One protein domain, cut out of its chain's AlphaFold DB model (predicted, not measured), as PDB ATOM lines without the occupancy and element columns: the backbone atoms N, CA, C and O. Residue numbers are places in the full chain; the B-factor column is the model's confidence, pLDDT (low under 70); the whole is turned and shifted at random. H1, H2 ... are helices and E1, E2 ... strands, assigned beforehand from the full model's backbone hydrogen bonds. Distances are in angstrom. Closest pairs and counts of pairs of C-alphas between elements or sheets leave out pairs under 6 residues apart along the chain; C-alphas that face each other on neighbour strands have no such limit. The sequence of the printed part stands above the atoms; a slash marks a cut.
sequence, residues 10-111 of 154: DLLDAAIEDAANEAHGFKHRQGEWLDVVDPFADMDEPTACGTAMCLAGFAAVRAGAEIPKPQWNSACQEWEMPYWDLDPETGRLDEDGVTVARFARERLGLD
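This is residues 10 to 111 of the 154 residues of an uncharacterized protein of Micromonospora krabiensis (UniProt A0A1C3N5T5). Three short helices make a cluster at one end, with H1 and H4 packed at steep angles on H3 between them, while a small hairpin of two strands, E1 and E2, lies at the other end with the short helix H2 beside it. Long stretches without named elements, residues 38 to 53 and 81 to 99, run between these parts. The printed part has 102 residues with four named helices and two named strands, in the order H1 H2 H3 E1 E2 H4; the sheet, of order E1 - E2, is antiparallel. The class is mostly helix, though under half of the residues are in named elements. The whole is compact, with a radius of gyration of the C-alphas of 13.9 A, and spans 37 by 32 by 24 A.

E1 is residues 71 to 73, with C-alpha 71 at (130.283, 119.773, 95.024), and E2 is residues 78 to 80. H2, residues 31 to 37, measures 9.9 A from first to last C-alpha. H3, residues 54 to 62, measures 11.8 A. H1, residues 10 to 20, is the longest helix at 15.4 A and begins at C-alpha 10 at (103.106, 129.230, 108.098). H4, residues 100 to 108, measures 12.0 A and ends at C-alpha 108 at (105.799, 120.858, 109.184).

E1 and E2 form a hairpin, antiparallel at 133 degrees between their directions. N 73 and O 78 are 2.8 A apart and N 80 and O 71 are 2.9 A apart, both within hydrogen-bond range. The closest C-alphas of H2 and E2, those of Val 37 and Trp 79, are 5.8 A apart. H2 and E1 are near each other, with 5 pairs of C-alphas within 10 A. H2 is apart from H1, H3 and H4. H3 and H1 touch, closest at the C-alphas of Phe 58 and Ala 15, 5.0 A, and run opposite ways at a steep tilt of 54 degrees. H3 and H4 touch, closest at the C-alphas of Ala 60 and Ala 104, 4.8 A, and run the same way at a steep tilt of 64 degrees. H1 and H4 are close but not clearly touching, with the C-alphas of Leu 11 and Leu 108 closest at 6.5 A. In H1, H3 and H4 every O i to N i+4 pair is within hydrogen-bond range; in H2, 2 of 3 are.

The two C-alphas farthest apart, those of Asp 10 and Ala 75, are 42.6 A apart. The printed part has no cut. The links from H2 to H3 and from E2 to H4 are long, with 16 and 19 residues. The mean pLDDT of the printed part is 71.7; residues 21 to 53, 68 to 71 and 79 to 84 are under 70.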
ATOM      1  N   ASP A  10     102.251 128.062 108.344       96.81
ATOM      2  CA  ASP A  10     103.106 129.230 108.098       96.81
ATOM      3  C   ASP A  10     104.436 128.806 107.456       96.81
ATOM      4  O   ASP A  10     104.915 129.437 106.511       96.81
ATOM      5  N   LEU A  11     105.017 127.699 107.935       95.44
ATOM      6  CA  LEU A  11     106.208 127.104 107.334       95.44
ATOM      7  C   LEU A  11     105.908 126.515 105.950       95.44
ATOM      8  O   LEU A  11     106.704 126.707 105.032       95.44
ATOM      9  N   LEU A  12     104.770 125.830 105.791       94.94
ATOM     10  CA  LEU A  12     104.356 125.251 104.510       94.94
ATOM     11  C   LEU A  12     104.177 126.330 103.434       94.94
ATOM     12  O   LEU A  12     104.689 126.181 102.328       94.94
ATOM     13  N   ASP A  13     103.507 127.436 103.766       93.94
ATOM     14  CA  ASP A  13     103.332 128.576 102.863       93.94
ATOM     15  C   ASP A  13     104.666 129.190 102.461       93.94
ATOM     16  O   ASP A  13     104.920 129.392 101.275       93.94
ATOM     17  N   ALA A  14     105.538 129.454 103.436       91.06
ATOM     18  CA  ALA A  14     106.852 130.016 103.156       91.06
ATOM     19  C   ALA A  14     107.679 129.099 102.241       91.06
ATOM     20  O   ALA A  14     108.336 129.590 101.327       91.06
ATOM     21  N   ALA A  15     107.617 127.781 102.452       89.06
ATOM     22  CA  ALA A  15     108.342 126.812 101.639       89.06
ATOM     23  C   ALA A  15     107.788 126.703 100.205       89.06
ATOM     24  O   ALA A  15     108.570 126.630  99.260       89.06
ATOM     25  N   ILE A  16     106.461 126.743 100.023       88.31
ATOM     26  CA  ILE A  16     105.828 126.765  98.690       88.31
ATOM     27  C   ILE A  16     106.182 128.056  97.941       88.31
ATOM     28  O   ILE A  16     106.460 128.020  96.744       88.31
ATOM     29  N   GLU A  17     106.188 129.200  98.626       85.25
ATOM     30  CA  GLU A  17     106.548 130.468  97.993       85.25
ATOM     31  C   GLU A  17     108.043 130.558  97.672       85.25
ATOM     32  O   GLU A  17     108.399 131.120  96.640       85.25
ATOM     33  N   ASP A  18     108.930 129.970  98.476       79.88
ATOM     34  CA  ASP A  18     110.346 129.866  98.103       79.88
ATOM     35  C   ASP A  18     110.543 128.984  96.867       79.88
ATOM     36  O   ASP A  18     111.266 129.379  95.952       79.88
ATOM     37  N   ALA A  19     109.829 127.854  96.792       75.81
ATOM     38  CA  ALA A  19     109.802 127.002  95.604       75.81
ATOM     39  C   ALA A  19     109.275 127.740  94.361       75.81
ATOM     40  O   ALA A  19     109.693 127.455  93.242       75.81
ATOM     41  N   ALA A  20     108.379 128.716  94.534       74.44
ATOM     42  CA  ALA A  20     107.890 129.557  93.443       74.44
ATOM     43  C   ALA A  20     108.879 130.654  93.011       74.44
ATOM     44  O   ALA A  20     108.776 131.168  91.897       74.44
ATOM     45  N   ASN A  21     109.822 131.029  93.881       67.75
ATOM     46  CA  ASN A  21     110.679 132.204  93.734       67.75
ATOM     47  C   ASN A  21     112.175 131.853  93.623       67.75
ATOM     48  O   ASN A  21     113.018 132.671  94.006       67.75
ATOM     49  N   GLU A  22     112.539 130.693  93.058       59.31
ATOM     50  CA  GLU A  22     113.936 130.210  92.936       59.31
ATOM     51  C   GLU A  22     114.931 131.192  92.265       59.31
ATOM     52  O   GLU A  22     116.145 130.972  92.264       59.31
ATOM     53  N   ALA A  23     114.449 132.315  91.728       51.19
ATOM     54  CA  ALA A  23     115.239 133.431  91.220       51.19
ATOM     55  C   ALA A  23     115.987 134.262  92.295       51.19
ATOM     56  O   ALA A  23     116.762 135.152  91.932       51.19
ATOM     57  N   HIS A  24     115.804 134.019  93.601       43.03
ATOM     58  CA  HIS A  24     116.356 134.891  94.649       43.03
ATOM     59  C   HIS A  24     117.105 134.157  95.759       43.03
ATOM     60  O   HIS A  24     116.464 133.553  96.602       43.03
ATOM     61  N   GLY A  25     118.439 134.322  95.822       46.91
ATOM     62  CA  GLY A  25     119.283 134.450  97.034       46.91
ATOM     63  C   GLY A  25     119.155 133.452  98.200       46.91
ATOM     64  O   GLY A  25     119.852 133.610  99.203       46.91
ATOM     65  N   PHE A  26     118.288 132.453  98.105       46.72
ATOM     66  CA  PHE A  26     118.033 131.452  99.118       46.72
ATOM     67  C   PHE A  26     119.141 130.404  99.045       46.72
ATOM     68  O   PHE A  26     119.604 130.038  97.966       46.72
ATOM     69  N   LYS A  27     119.617 129.946 100.207       50.84
ATOM     70  CA  LYS A  27     120.778 129.042 100.295       50.84
ATOM     71  C   LYS A  27     120.540 127.683  99.620       50.84
ATOM     72  O   LYS A  27     121.510 127.014  99.282       50.84
ATOM     73  N   HIS A  28     119.276 127.332  99.385       53.28
ATOM     74  CA  HIS A  28     118.814 126.137  98.685       53.28
ATOM     75  C   HIS A  28     118.171 126.546  97.357       53.28
ATOM     76  O   HIS A  28     116.979 126.823  97.299       53.28
ATOM     77  N   ARG A  29     118.975 126.677  96.299       57.38
ATOM     78  CA  ARG A  29     118.477 126.912  94.939       57.38
ATOM     79  C   ARG A  29     118.515 125.580  94.201       57.38
ATOM     80  O   ARG A  29     119.592 125.151  93.798       57.38
ATOM     81  N   GLN A  30     117.371 124.922  94.035       54.78
ATOM     82  CA  GLN A  30     117.328 123.630  93.350       54.78
ATOM     83  C   GLN A  30     117.647 123.760  91.856       54.78
ATOM     84  O   GLN A  30     118.297 122.872  91.307       54.78
ATOM     85  N   GLY A  31     117.332 124.899  91.229       50.81
ATOM     86  CA  GLY A  31     117.849 125.237  89.900       50.81
ATOM     87  C   GLY A  31     119.382 125.186  89.804       50.81
ATOM     88  O   GLY A  31     119.904 124.641  88.847       50.81
ATOM     89  N   GLU A  32     120.127 125.610  90.839       54.03
ATOM     90  CA  GLU A  32     121.594 125.440  90.879       54.03
ATOM     91  C   GLU A  32     122.014 123.971  90.957       54.03
ATOM     92  O   GLU A  32     123.172 123.679  90.709       54.03
ATOM     93  N   TRP A  33     121.138 123.048  91.347       56.50
ATOM     94  CA  TRP A  33     121.468 121.627  91.432       56.50
ATOM     95  C   TRP A  33     121.151 120.930  90.113       56.50
ATOM     96  O   TRP A  33     121.957 120.131  89.649       56.50
ATOM     97  N   LEU A  34     120.030 121.281  89.479       50.28
ATOM     98  CA  LEU A  34     119.660 120.774  88.157       50.28
ATOM     99  C   LEU A  34     120.584 121.330  87.059       50.28
ATOM    100  O   LEU A  34     121.150 120.534  86.318       50.28
ATOM    101  N   ASP A  35     120.854 122.644  87.045       50.34
ATOM    102  CA  ASP A  35     121.780 123.300  86.096       50.34
ATOM    103  C   ASP A  35     123.198 122.700  86.142       50.34
ATOM    104  O   ASP A  35     123.956 122.744  85.171       50.34
ATOM    105  N   VAL A  36     123.583 122.195  87.315       53.38
ATOM    106  CA  VAL A  36     124.930 121.715  87.616       53.38
ATOM    107  C   VAL A  36     125.068 120.213  87.352       53.38
ATOM    108  O   VAL A  36     126.081 119.793  86.796       53.38
ATOM    109  N   VAL A  37     124.069 119.409  87.725       49.62
ATOM    110  CA  VAL A  37     124.109 117.941  87.613       49.62
ATOM    111  C   VAL A  37     123.631 117.453  86.238       49.62
ATOM    112  O   VAL A  37     124.165 116.460  85.744       49.62
ATOM    113  N   ASP A  38     122.699 118.155  85.585       48.88
ATOM    114  CA  ASP A  38     122.219 117.827  84.236       48.88
ATOM    115  C   ASP A  38     122.061 119.095  83.369       48.88
ATOM    116  O   ASP A  38     120.970 119.658  83.261       48.88
ATOM    117  N   PRO A  39     123.135 119.552  82.696       45.41
ATOM    118  CA  PRO A  39     123.103 120.757  81.865       45.41
ATOM    119  C   PRO A  39     122.242 120.615  80.592       45.41
ATOM    120  O   PRO A  39     122.170 121.560  79.805       45.41
ATOM    121  N   PHE A  40     121.636 119.443  80.360       39.16
ATOM    122  CA  PHE A  40     120.750 119.148  79.232       39.16
ATOM    123  C   PHE A  40     119.316 118.817  79.662       39.16
ATOM    124  O   PHE A  40     118.497 118.501  78.796       39.16
ATOM    125  N   ALA A  41     118.995 118.891  80.957       47.97
ATOM    126  CA  ALA A  41     117.614 118.860  81.411       47.97
ATOM    127  C   ALA A  41     116.907 120.092  80.830       47.97
ATOM    128  O   ALA A  41     117.181 121.221  81.233       47.97
ATOM    129  N   ASP A  42     116.055 119.880  79.823       41.97
ATOM    130  CA  ASP A  42     115.272 120.933  79.174       41.97
ATOM    131  C   ASP A  42     114.552 121.772  80.243       41.97
ATOM    132  O   ASP A  42     113.583 121.336  80.863       41.97
ATOM    133  N   MET A  43     115.028 123.002  80.447       43.34
ATOM    134  CA  MET A  43     114.449 123.983  81.373       43.34
ATOM    135  C   MET A  43     113.118 124.580  80.877       43.34
ATOM    136  O   MET A  43     112.609 125.535  81.466       43.34
ATOM    137  N   ASP A  44     112.548 124.047  79.794       41.53
ATOM    138  CA  ASP A  44     111.310 124.549  79.189       41.53
ATOM    139  C   ASP A  44     110.045 124.188  79.990       41.53
ATOM    140  O   ASP A  44     108.964 124.696  79.685       41.53
ATOM    141  N   GLU A  45     110.164 123.415  81.075       39.47
ATOM    142  CA  GLU A  45     109.124 123.319  82.106       39.47
ATOM    143  C   GLU A  45     109.562 123.987  83.423       39.47
ATOM    144  O   GLU A  45     109.934 123.302  84.377       39.47
ATOM    145  N   PRO A  46     109.442 125.327  83.548       40.56
ATOM    146  CA  PRO A  46     109.741 126.085  84.776       40.56
ATOM    147  C   PRO A  46     108.825 125.746  85.975       40.56
ATOM    148  O   PRO A  46     108.818 126.448  86.984       40.56
ATOM    149  N   THR A  47     108.023 124.689  85.863       38.34
ATOM    150  CA  THR A  47     107.000 124.248  86.817       38.34
ATOM    151  C   THR A  47     107.211 122.827  87.336       38.34
ATOM    152  O   THR A  47     106.521 122.435  88.278       38.34
ATOM    153  N   ALA A  48     108.142 122.058  86.762       38.56
ATOM    154  CA  ALA A  48     108.453 120.703  87.203       38.56
ATOM    155  C   ALA A  48     109.510 120.760  88.309       38.56
ATOM    156  O   ALA A  48     110.695 120.535  88.088       38.56
ATOM    157  N   CYS A  49     109.097 121.084  89.531       46.84
ATOM    158  CA  CYS A  49     110.032 121.247  90.637       46.84
ATOM    159  C   CYS A  49     110.688 119.932  91.127       46.84
ATOM    160  O   CYS A  49     111.455 119.964  92.091       46.84
ATOM    161  N   GLY A  50     110.466 118.785  90.458       42.41
ATOM    162  CA  GLY A  50     111.287 117.567  90.595       42.41
ATOM    163  C   GLY A  50     111.477 117.116  92.048       42.41
ATOM    164  O   GLY A  50     112.550 116.654  92.437       42.41
ATOM    165  N   THR A  51     110.490 117.380  92.902       47.72
ATOM    166  CA  THR A  51     110.644 117.492  94.356       47.72
ATOM    167  C   THR A  51     110.787 116.159  95.076       47.72
ATOM    168  O   THR A  51     109.852 115.711  95.711       47.72
ATOM    169  N   ALA A  52     111.959 115.537  95.057       38.38
ATOM    170  CA  ALA A  52     112.400 114.838  96.267       38.38
ATOM    171  C   ALA A  52     113.085 115.822  97.240       38.38
ATOM    172  O   ALA A  52     113.199 115.539  98.428       38.38
ATOM    173  N   MET A  53     113.507 117.005  96.754       49.56
ATOM    174  CA  MET A  53     114.274 117.979  97.546       49.56
ATOM    175  C   MET A  53     113.781 119.432  97.509       49.56
ATOM    176  O   MET A  53     114.333 120.242  98.249       49.56
ATOM    177  N   CYS A  54     112.735 119.789  96.751       72.62
ATOM    178  CA  CYS A  54     112.320 121.198  96.682       72.62
ATOM    179  C   CYS A  54     111.421 121.564  97.863       72.62
ATOM    180  O   CYS A  54     111.922 122.203  98.781       72.62
ATOM    181  N   LEU A  55     110.181 121.072  97.977       83.31
ATOM    182  CA  LEU A  55     109.350 121.458  99.128       83.31
ATOM    183  C   LEU A  55     109.952 121.016 100.475       83.31
ATOM    184  O   LEU A  55     110.014 121.813 101.412       83.31
ATOM    185  N   ALA A  56     110.456 119.780 100.560       85.88
ATOM    186  CA  ALA A  56     111.125 119.276 101.758       85.88
ATOM    187  C   ALA A  56     112.395 120.077 102.100       85.88
ATOM    188  O   ALA A  56     112.594 120.452 103.252       85.88
ATOM    189  N   GLY A  57     113.238 120.393 101.111       82.56
ATOM    190  CA  GLY A  57     114.458 121.171 101.333       82.56
ATOM    191  C   GLY A  57     114.175 122.626 101.707       82.56
ATOM    192  O   GLY A  57     114.756 123.127 102.669       82.56
ATOM    193  N   PHE A  58     113.227 123.290 101.035       84.88
ATOM    194  CA  PHE A  58     112.791 124.643 101.397       84.88
ATOM    195  C   PHE A  58     112.235 124.685 102.820       84.88
ATOM    196  O   PHE A  58     112.642 125.539 103.611       84.88
ATOM    197  N   ALA A  59     111.379 123.728 103.184       89.19
ATOM    198  CA  ALA A  59     110.854 123.618 104.539       89.19
ATOM    199  C   ALA A  59     111.964 123.347 105.568       89.19
ATOM    200  O   ALA A  59     111.991 123.994 106.615       89.19
ATOM    201  N   ALA A  60     112.912 122.454 105.268       88.19
ATOM    202  CA  ALA A  60     114.039 122.160 106.148       88.19
ATOM    203  C   ALA A  60     114.922 123.396 106.378       88.19
ATOM    204  O   ALA A  60     115.184 123.759 107.524       88.19
ATOM    205  N   VAL A  61     115.328 124.101 105.316       86.31
ATOM    206  CA  VAL A  61     116.165 125.309 105.431       86.31
ATOM    207  C   VAL A  61     115.424 126.440 106.136       86.31
ATOM    208  O   VAL A  61     116.007 127.121 106.980       86.31
ATOM    209  N   ARG A  62     114.124 126.624 105.868       87.44
ATOM    210  CA  ARG A  62     113.288 127.582 106.611       87.44
ATOM    211  C   ARG A  62     113.178 127.234 108.091       87.44
ATOM    212  O   ARG A  62     113.150 128.140 108.920       87.44
ATOM    213  N   ALA A  63     113.171 125.948 108.420       90.69
ATOM    214  CA  ALA A  63     113.224 125.458 109.790       90.69
ATOM    215  C   ALA A  63     114.638 125.504 110.411       90.69
ATOM    216  O   ALA A  63     114.804 125.106 111.562       90.69
ATOM    217  N   GLY A  64     115.636 126.031 109.690       89.19
ATOM    218  CA  GLY A  64     116.990 126.270 110.186       89.19
ATOM    219  C   GLY A  64     118.027 125.231 109.768       89.19
ATOM    220  O   GLY A  64     119.155 125.315 110.247       89.19
ATOM    221  N   ALA A  65     117.679 124.279 108.896       87.56
ATOM    222  CA  ALA A  65     118.619 123.258 108.459       87.56
ATOM    223  C   ALA A  65     119.784 123.829 107.634       87.56
ATOM    224  O   ALA A  65     119.615 124.736 106.811       87.56
ATOM    225  N   GLU A  66     120.965 123.246 107.822       82.88
ATOM    226  CA  GLU A  66     122.166 123.545 107.048       82.88
ATOM    227  C   GLU A  66     122.361 122.482 105.964       82.88
ATOM    228  O   GLU A  66     122.974 121.444 106.188       82.88
ATOM    229  N   ILE A  67     121.844 122.767 104.768       76.50
ATOM    230  CA  ILE A  67     122.016 121.916 103.589       76.50
ATOM    231  C   ILE A  67     123.124 122.528 102.712       76.50
ATOM    232  O   ILE A  67     122.958 123.655 102.229       76.50
ATOM    233  N   PRO A  68     124.291 121.875 102.545       69.50
ATOM    234  CA  PRO A  68     125.378 122.396 101.726       69.50
ATOM    235  C   PRO A  68     125.040 122.301 100.233       69.50
ATOM    236  O   PRO A  68     124.079 121.665  99.813       69.50
ATOM    237  N   LYS A  69     125.833 122.979  99.406       67.69
ATOM    238  CA  LYS A  69     125.655 122.963  97.950       67.69
ATOM    239  C   LYS A  69     126.288 121.705  97.329       67.69
ATOM    240  O   LYS A  69     127.234 121.179  97.920       67.69
ATOM    241  N   PRO A  70     125.836 121.269  96.137       66.56
ATOM    242  CA  PRO A  70     126.524 120.262  95.343       66.56
ATOM    243  C   PRO A  70     127.991 120.624  95.163       66.56
ATOM    244  O   PRO A  70     128.342 121.798  94.994       66.56
ATOM    245  N   GLN A  71     128.846 119.609  95.190       66.69
ATOM    246  CA  GLN A  71     130.283 119.773  95.024       66.69
ATOM    247  C   GLN A  71     130.778 118.926  93.858       66.69
ATOM    248  O   GLN A  71     130.307 117.817  93.626       66.69
ATOM    249  N   TRP A  72     131.736 119.457  93.106       74.06
ATOM    250  CA  TRP A  72     132.377 118.710  92.033       74.06
ATOM    251  C   TRP A  72     133.370 117.705  92.620       74.06
ATOM    252  O   TRP A  72     134.341 118.109  93.267       74.06
ATOM    253  N   ASN A  73     133.175 116.412  92.356       71.38
ATOM    254  CA  ASN A  73     134.146 115.379  92.691       71.38
ATOM    255  C   ASN A  73     135.098 115.150  91.507       71.38
ATOM    256  O   ASN A  73     134.771 114.523  90.499       71.38
ATOM    257  N   SER A  74     136.343 115.612  91.660       77.94
ATOM    258  CA  SER A  74     137.381 115.463  90.634       77.94
ATOM    259  C   SER A  74     137.856 114.024  90.402       77.94
ATOM    260  O   SER A  74     138.417 113.752  89.344       77.94
ATOM    261  N   ALA A  75     137.693 113.124  91.375       79.25
ATOM    262  CA  ALA A  75     138.112 111.726  91.258       79.25
ATOM    263  C   ALA A  75     137.163 110.921  90.360       79.25
ATOM    264  O   ALA A  75     137.627 110.106  89.564       79.25
ATOM    265  N   CYS A  76     135.861 111.195  90.458       75.94
ATOM    266  CA  CYS A  76     134.825 110.535  89.661       75.94
ATOM    267  C   CYS A  76     134.374 111.362  88.443       75.94
ATOM    268  O   CYS A  76     133.644 110.851  87.605       75.94
ATOM    269  N   GLN A  77     134.857 112.606  88.303       77.00
ATOM    270  CA  GLN A  77     134.464 113.549  87.243       77.00
ATOM    271  C   GLN A  77     132.949 113.786  87.180       77.00
ATOM    272  O   GLN A  77     132.378 113.934  86.099       77.00
ATOM    273  N   GLU A  78     132.313 113.836  88.346       71.25
ATOM    274  CA  GLU A  78     130.874 114.025  88.485       71.25
ATOM    275  C   GLU A  78     130.564 115.027  89.598       71.25
ATOM    276  O   GLU A  78     131.364 115.247  90.512       71.25
ATOM    277  N   TRP A  79     129.396 115.658  89.510       64.31
ATOM    278  CA  TRP A  79     128.855 116.433  90.617       64.31
ATOM    279  C   TRP A  79     128.264 115.478  91.644       64.31
ATOM    280  O   TRP A  79     127.350 114.715  91.343       64.31
ATOM    281  N   GLU A  80     128.771 115.537  92.868       60.41
ATOM    282  CA  GLU A  80     128.176 114.818  93.980       60.41
ATOM    283  C   GLU A  80     126.977 115.603  94.489       60.41
ATOM    284  O   GLU A  80     127.108 116.716  95.013       60.41
ATOM    285  N   MET A  81     125.805 114.986  94.353       57.09
ATOM    286  CA  MET A  81     124.651 115.320  95.171       57.09
ATOM    287  C   MET A  81     124.936 114.799  96.570       57.09
ATOM    288  O   MET A  81     124.983 113.578  96.753       57.09
ATOM    289  N   PRO A  82     125.152 115.660  97.564       58.00
ATOM    290  CA  PRO A  82     125.482 115.128  98.857       58.00
ATOM    291  C   PRO A  82     124.182 114.619  99.495       58.00
ATOM    292  O   PRO A  82     123.154 115.289  99.502       58.00
ATOM    293  N   TYR A  83     124.204 113.362  99.928       59.44
ATOM    294  CA  TYR A  83     123.126 112.779 100.715       59.44
ATOM    295  C   TYR A  83     123.288 113.325 102.134       59.44
ATOM    296  O   TYR A  83     124.357 113.160 102.725       59.44
ATOM    297  N   TRP A  84     122.279 114.023 102.649       68.94
ATOM    298  CA  TRP A  84     122.358 114.635 103.975       68.94
ATOM    299  C   TRP A  84     121.388 113.991 104.931       68.94
ATOM    300  O   TRP A  84     120.168 114.109 104.776       68.94
ATOM    301  N   ASP A  85     121.974 113.409 105.959       82.56
ATOM    302  CA  ASP A  85     121.299 113.211 107.213       82.56
ATOM    303  C   ASP A  85     121.532 114.450 108.094       82.56
ATOM    304  O   ASP A  85     122.589 115.094 108.088       82.56
ATOM    305  N   LEU A  86     120.458 114.867 108.751       84.00
ATOM    306  CA  LEU A  86     120.380 116.043 109.596       84.00
ATOM    307  C   LEU A  86     120.135 115.592 111.025       84.00
ATOM    308  O   LEU A  86     119.241 114.787 111.281       84.00
ATOM    309  N   ASP A  87     120.853 116.165 111.975       92.31
ATOM    310  CA  ASP A  87     120.501 116.041 113.379       92.31
ATOM    311  C   ASP A  87     119.047 116.543 113.563       92.31
ATOM    312  O   ASP A  87     118.725 117.685 113.198       92.31
ATOM    313  N   PRO A  88     118.132 115.707 114.093       88.62
ATOM    314  CA  PRO A  88     116.707 116.024 114.136       88.62
ATOM    315  C   PRO A  88     116.391 117.228 115.031       88.62
ATOM    316  O   PRO A  88     115.378 117.904 114.823       88.62
ATOM    317  N   GLU A  89     117.249 117.544 116.004       90.38
ATOM    318  CA  GLU A  89     117.042 118.644 116.947       90.38
ATOM    319  C   GLU A  89     117.547 119.980 116.389       90.38
ATOM    320  O   GLU A  89     116.846 120.997 116.462       90.38
ATOM    321  N   THR A  90     118.746 119.973 115.813       91.19
ATOM    322  CA  THR A  90     119.516 121.159 115.428       91.19
ATOM    323  C   THR A  90     119.453 121.480 113.938       91.19
ATOM    324  O   THR A  90     119.731 122.620 113.569       91.19
ATOM    325  N   GLY A  91     119.094 120.515 113.086       87.50
ATOM    326  CA  GLY A  91     119.082 120.667 111.629       87.50
ATOM    327  C   GLY A  91     120.475 120.775 110.998       87.50
ATOM    328  O   GLY A  91     120.595 121.180 109.843       87.50
ATOM    329  N   ARG A  92     121.538 120.462 111.743       89.69
ATOM    330  CA  ARG A  92     122.911 120.421 111.218       89.69
ATOM    331  C   ARG A  92     123.203 119.072 110.581       89.69
ATOM    332  O   ARG A  92     122.554 118.095 110.921       89.69
ATOM    333  N   LEU A  93     124.201 119.025 109.704       85.25
ATOM    334  CA  LEU A  93     124.679 117.769 109.129       85.25
ATOM    335  C   LEU A  93     125.146 116.808 110.226       85.25
ATOM    336  O   LEU A  93     125.953 117.191 111.077       85.25
ATOM    337  N   ASP A  94     124.657 115.578 110.157       85.69
ATOM    338  CA  ASP A  94     125.013 114.485 111.052       85.69
ATOM    339  C   ASP A  94     124.959 113.170 110.271       85.69
ATOM    340  O   ASP A  94     123.931 112.857 109.680       85.69
ATOM    341  N   GLU A  95     126.057 112.411 110.257       82.94
ATOM    342  CA  GLU A  95     126.162 111.145 109.513       82.94
ATOM    343  C   GLU A  95     125.185 110.075 110.030       82.94
ATOM    344  O   GLU A  95     124.819 109.177 109.277       82.94
ATOM    345  N   ASP A  96     124.740 110.191 111.286       86.88
ATOM    346  CA  ASP A  96     123.764 109.295 111.921       86.88
ATOM    347  C   ASP A  96     122.371 109.950 112.077       86.88
ATOM    348  O   ASP A  96     121.526 109.483 112.849       86.88
ATOM    349  N   GLY A  97     122.137 111.064 111.376       87.06
ATOM    350  CA  GLY A  97     120.931 111.879 111.492       87.06
ATOM    351  C   GLY A  97     119.691 111.301 110.794       87.06
ATOM    352  O   GLY A  97     119.522 110.100 110.582       87.06
ATOM    353  N   VAL A  98     118.764 112.190 110.446       85.94
ATOM    354  CA  VAL A  98     117.553 111.874 109.685       85.94
ATOM    355  C   VAL A  98     117.575 112.540 108.321       85.94
ATOM    356  O   VAL A  98     118.046 113.663 108.173       85.94
ATOM    357  N   THR A  99     116.956 111.899 107.337       85.44
ATOM    358  CA  THR A  99     116.840 112.480 105.999       85.44
ATOM    359  C   THR A  99     116.183 113.864 106.032       85.44
ATOM    360  O   THR A  99     115.301 114.141 106.855       85.44
ATOM    361  N   VAL A 100     116.542 114.726 105.076       83.94
ATOM    362  CA  VAL A 100     115.925 116.057 104.895       83.94
ATOM    363  C   VAL A 100     114.393 115.982 104.865       83.94
ATOM    364  O   VAL A 100     113.722 116.800 105.492       83.94
ATOM    365  N   ALA A 101     113.830 114.979 104.183       84.88
ATOM    366  CA  ALA A 101     112.384 114.766 104.108       84.88
ATOM    367  C   ALA A 101     111.771 114.467 105.481       84.88
ATOM    368  O   ALA A 101     110.744 115.046 105.840       84.88
ATOM    369  N   ARG A 102     112.419 113.619 106.288       88.81
ATOM    370  CA  ARG A 102     111.955 113.329 107.646       88.81
ATOM    371  C   ARG A 102     112.045 114.560 108.546       88.81
ATOM    372  O   ARG A 102     111.074 114.850 109.245       88.81
ATOM    373  N   PHE A 103     113.152 115.299 108.493       91.44
ATOM    374  CA  PHE A 103     113.298 116.555 109.228       91.44
ATOM    375  C   PHE A 103     112.185 117.544 108.848       91.44
ATOM    376  O   PHE A 103     111.473 118.047 109.713       91.44
ATOM    377  N   ALA A 104     111.972 117.776 107.550       91.56
ATOM    378  CA  ALA A 104     110.935 118.674 107.050       91.56
ATOM    379  C   ALA A 104     109.527 118.248 107.485       91.56
ATOM    380  O   ALA A 104     108.769 119.087 107.970       91.56
ATOM    381  N   ARG A 105     109.192 116.954 107.376       93.06
ATOM    382  CA  ARG A 105     107.917 116.386 107.843       93.06
ATOM    383  C   ARG A 105     107.665 116.718 109.310       93.06
ATOM    384  O   ARG A 105     106.605 117.242 109.648       93.06
ATOM    385  N   GLU A 106     108.645 116.451 110.171       94.12
ATOM    386  CA  GLU A 106     108.537 116.685 111.615       94.12
ATOM    387  C   GLU A 106     108.363 118.181 111.936       94.12
ATOM    388  O   GLU A 106     107.556 118.539 112.793       94.12
ATOM    389  N   ARG A 107     109.046 119.076 111.207       95.81
ATOM    390  CA  ARG A 107     108.922 120.539 111.383       95.81
ATOM    391  C   ARG A 107     107.624 121.119 110.826       95.81
ATOM    392  O   ARG A 107     107.117 122.106 111.365       95.81
ATOM    393  N   LEU A 108     107.093 120.516 109.767       95.19
ATOM    394  CA  LEU A 108     105.799 120.858 109.184       95.19
ATOM    395  C   LEU A 108     104.628 120.254 109.961       95.19
ATOM    396  O   LEU A 108     103.500 120.685 109.758       95.19
ATOM    397  N   GLY A 109     104.874 119.289 110.847       95.62
ATOM    398  CA  GLY A 109     103.816 118.605 111.582       95.62
ATOM    399  C   GLY A 109     102.916 117.749 110.688       95.62
ATOM    400  O   GLY A 109     101.738 117.602 110.994       95.62
ATOM    401  N   LEU A 110     103.465 117.221 109.591       94.12
ATOM    402  CA  LEU A 110     102.775 116.309 108.679       94.12
ATOM    403  C   LEU A 110     102.933 114.867 109.166       94.12
ATOM    404  O   LEU A 110     103.953 114.516 109.770       94.12
ATOM    405  N   ASP A 111     101.953 114.018 108.874       93.00
ATOM    406  CA  ASP A 111     102.172 112.574 108.942       93.00
ATOM    407  C   ASP A 111     102.965 112.059 107.721       93.00
ATOM    408  O   ASP A 111     103.427 112.825 106.872       93.00
TER     409      ASP A 111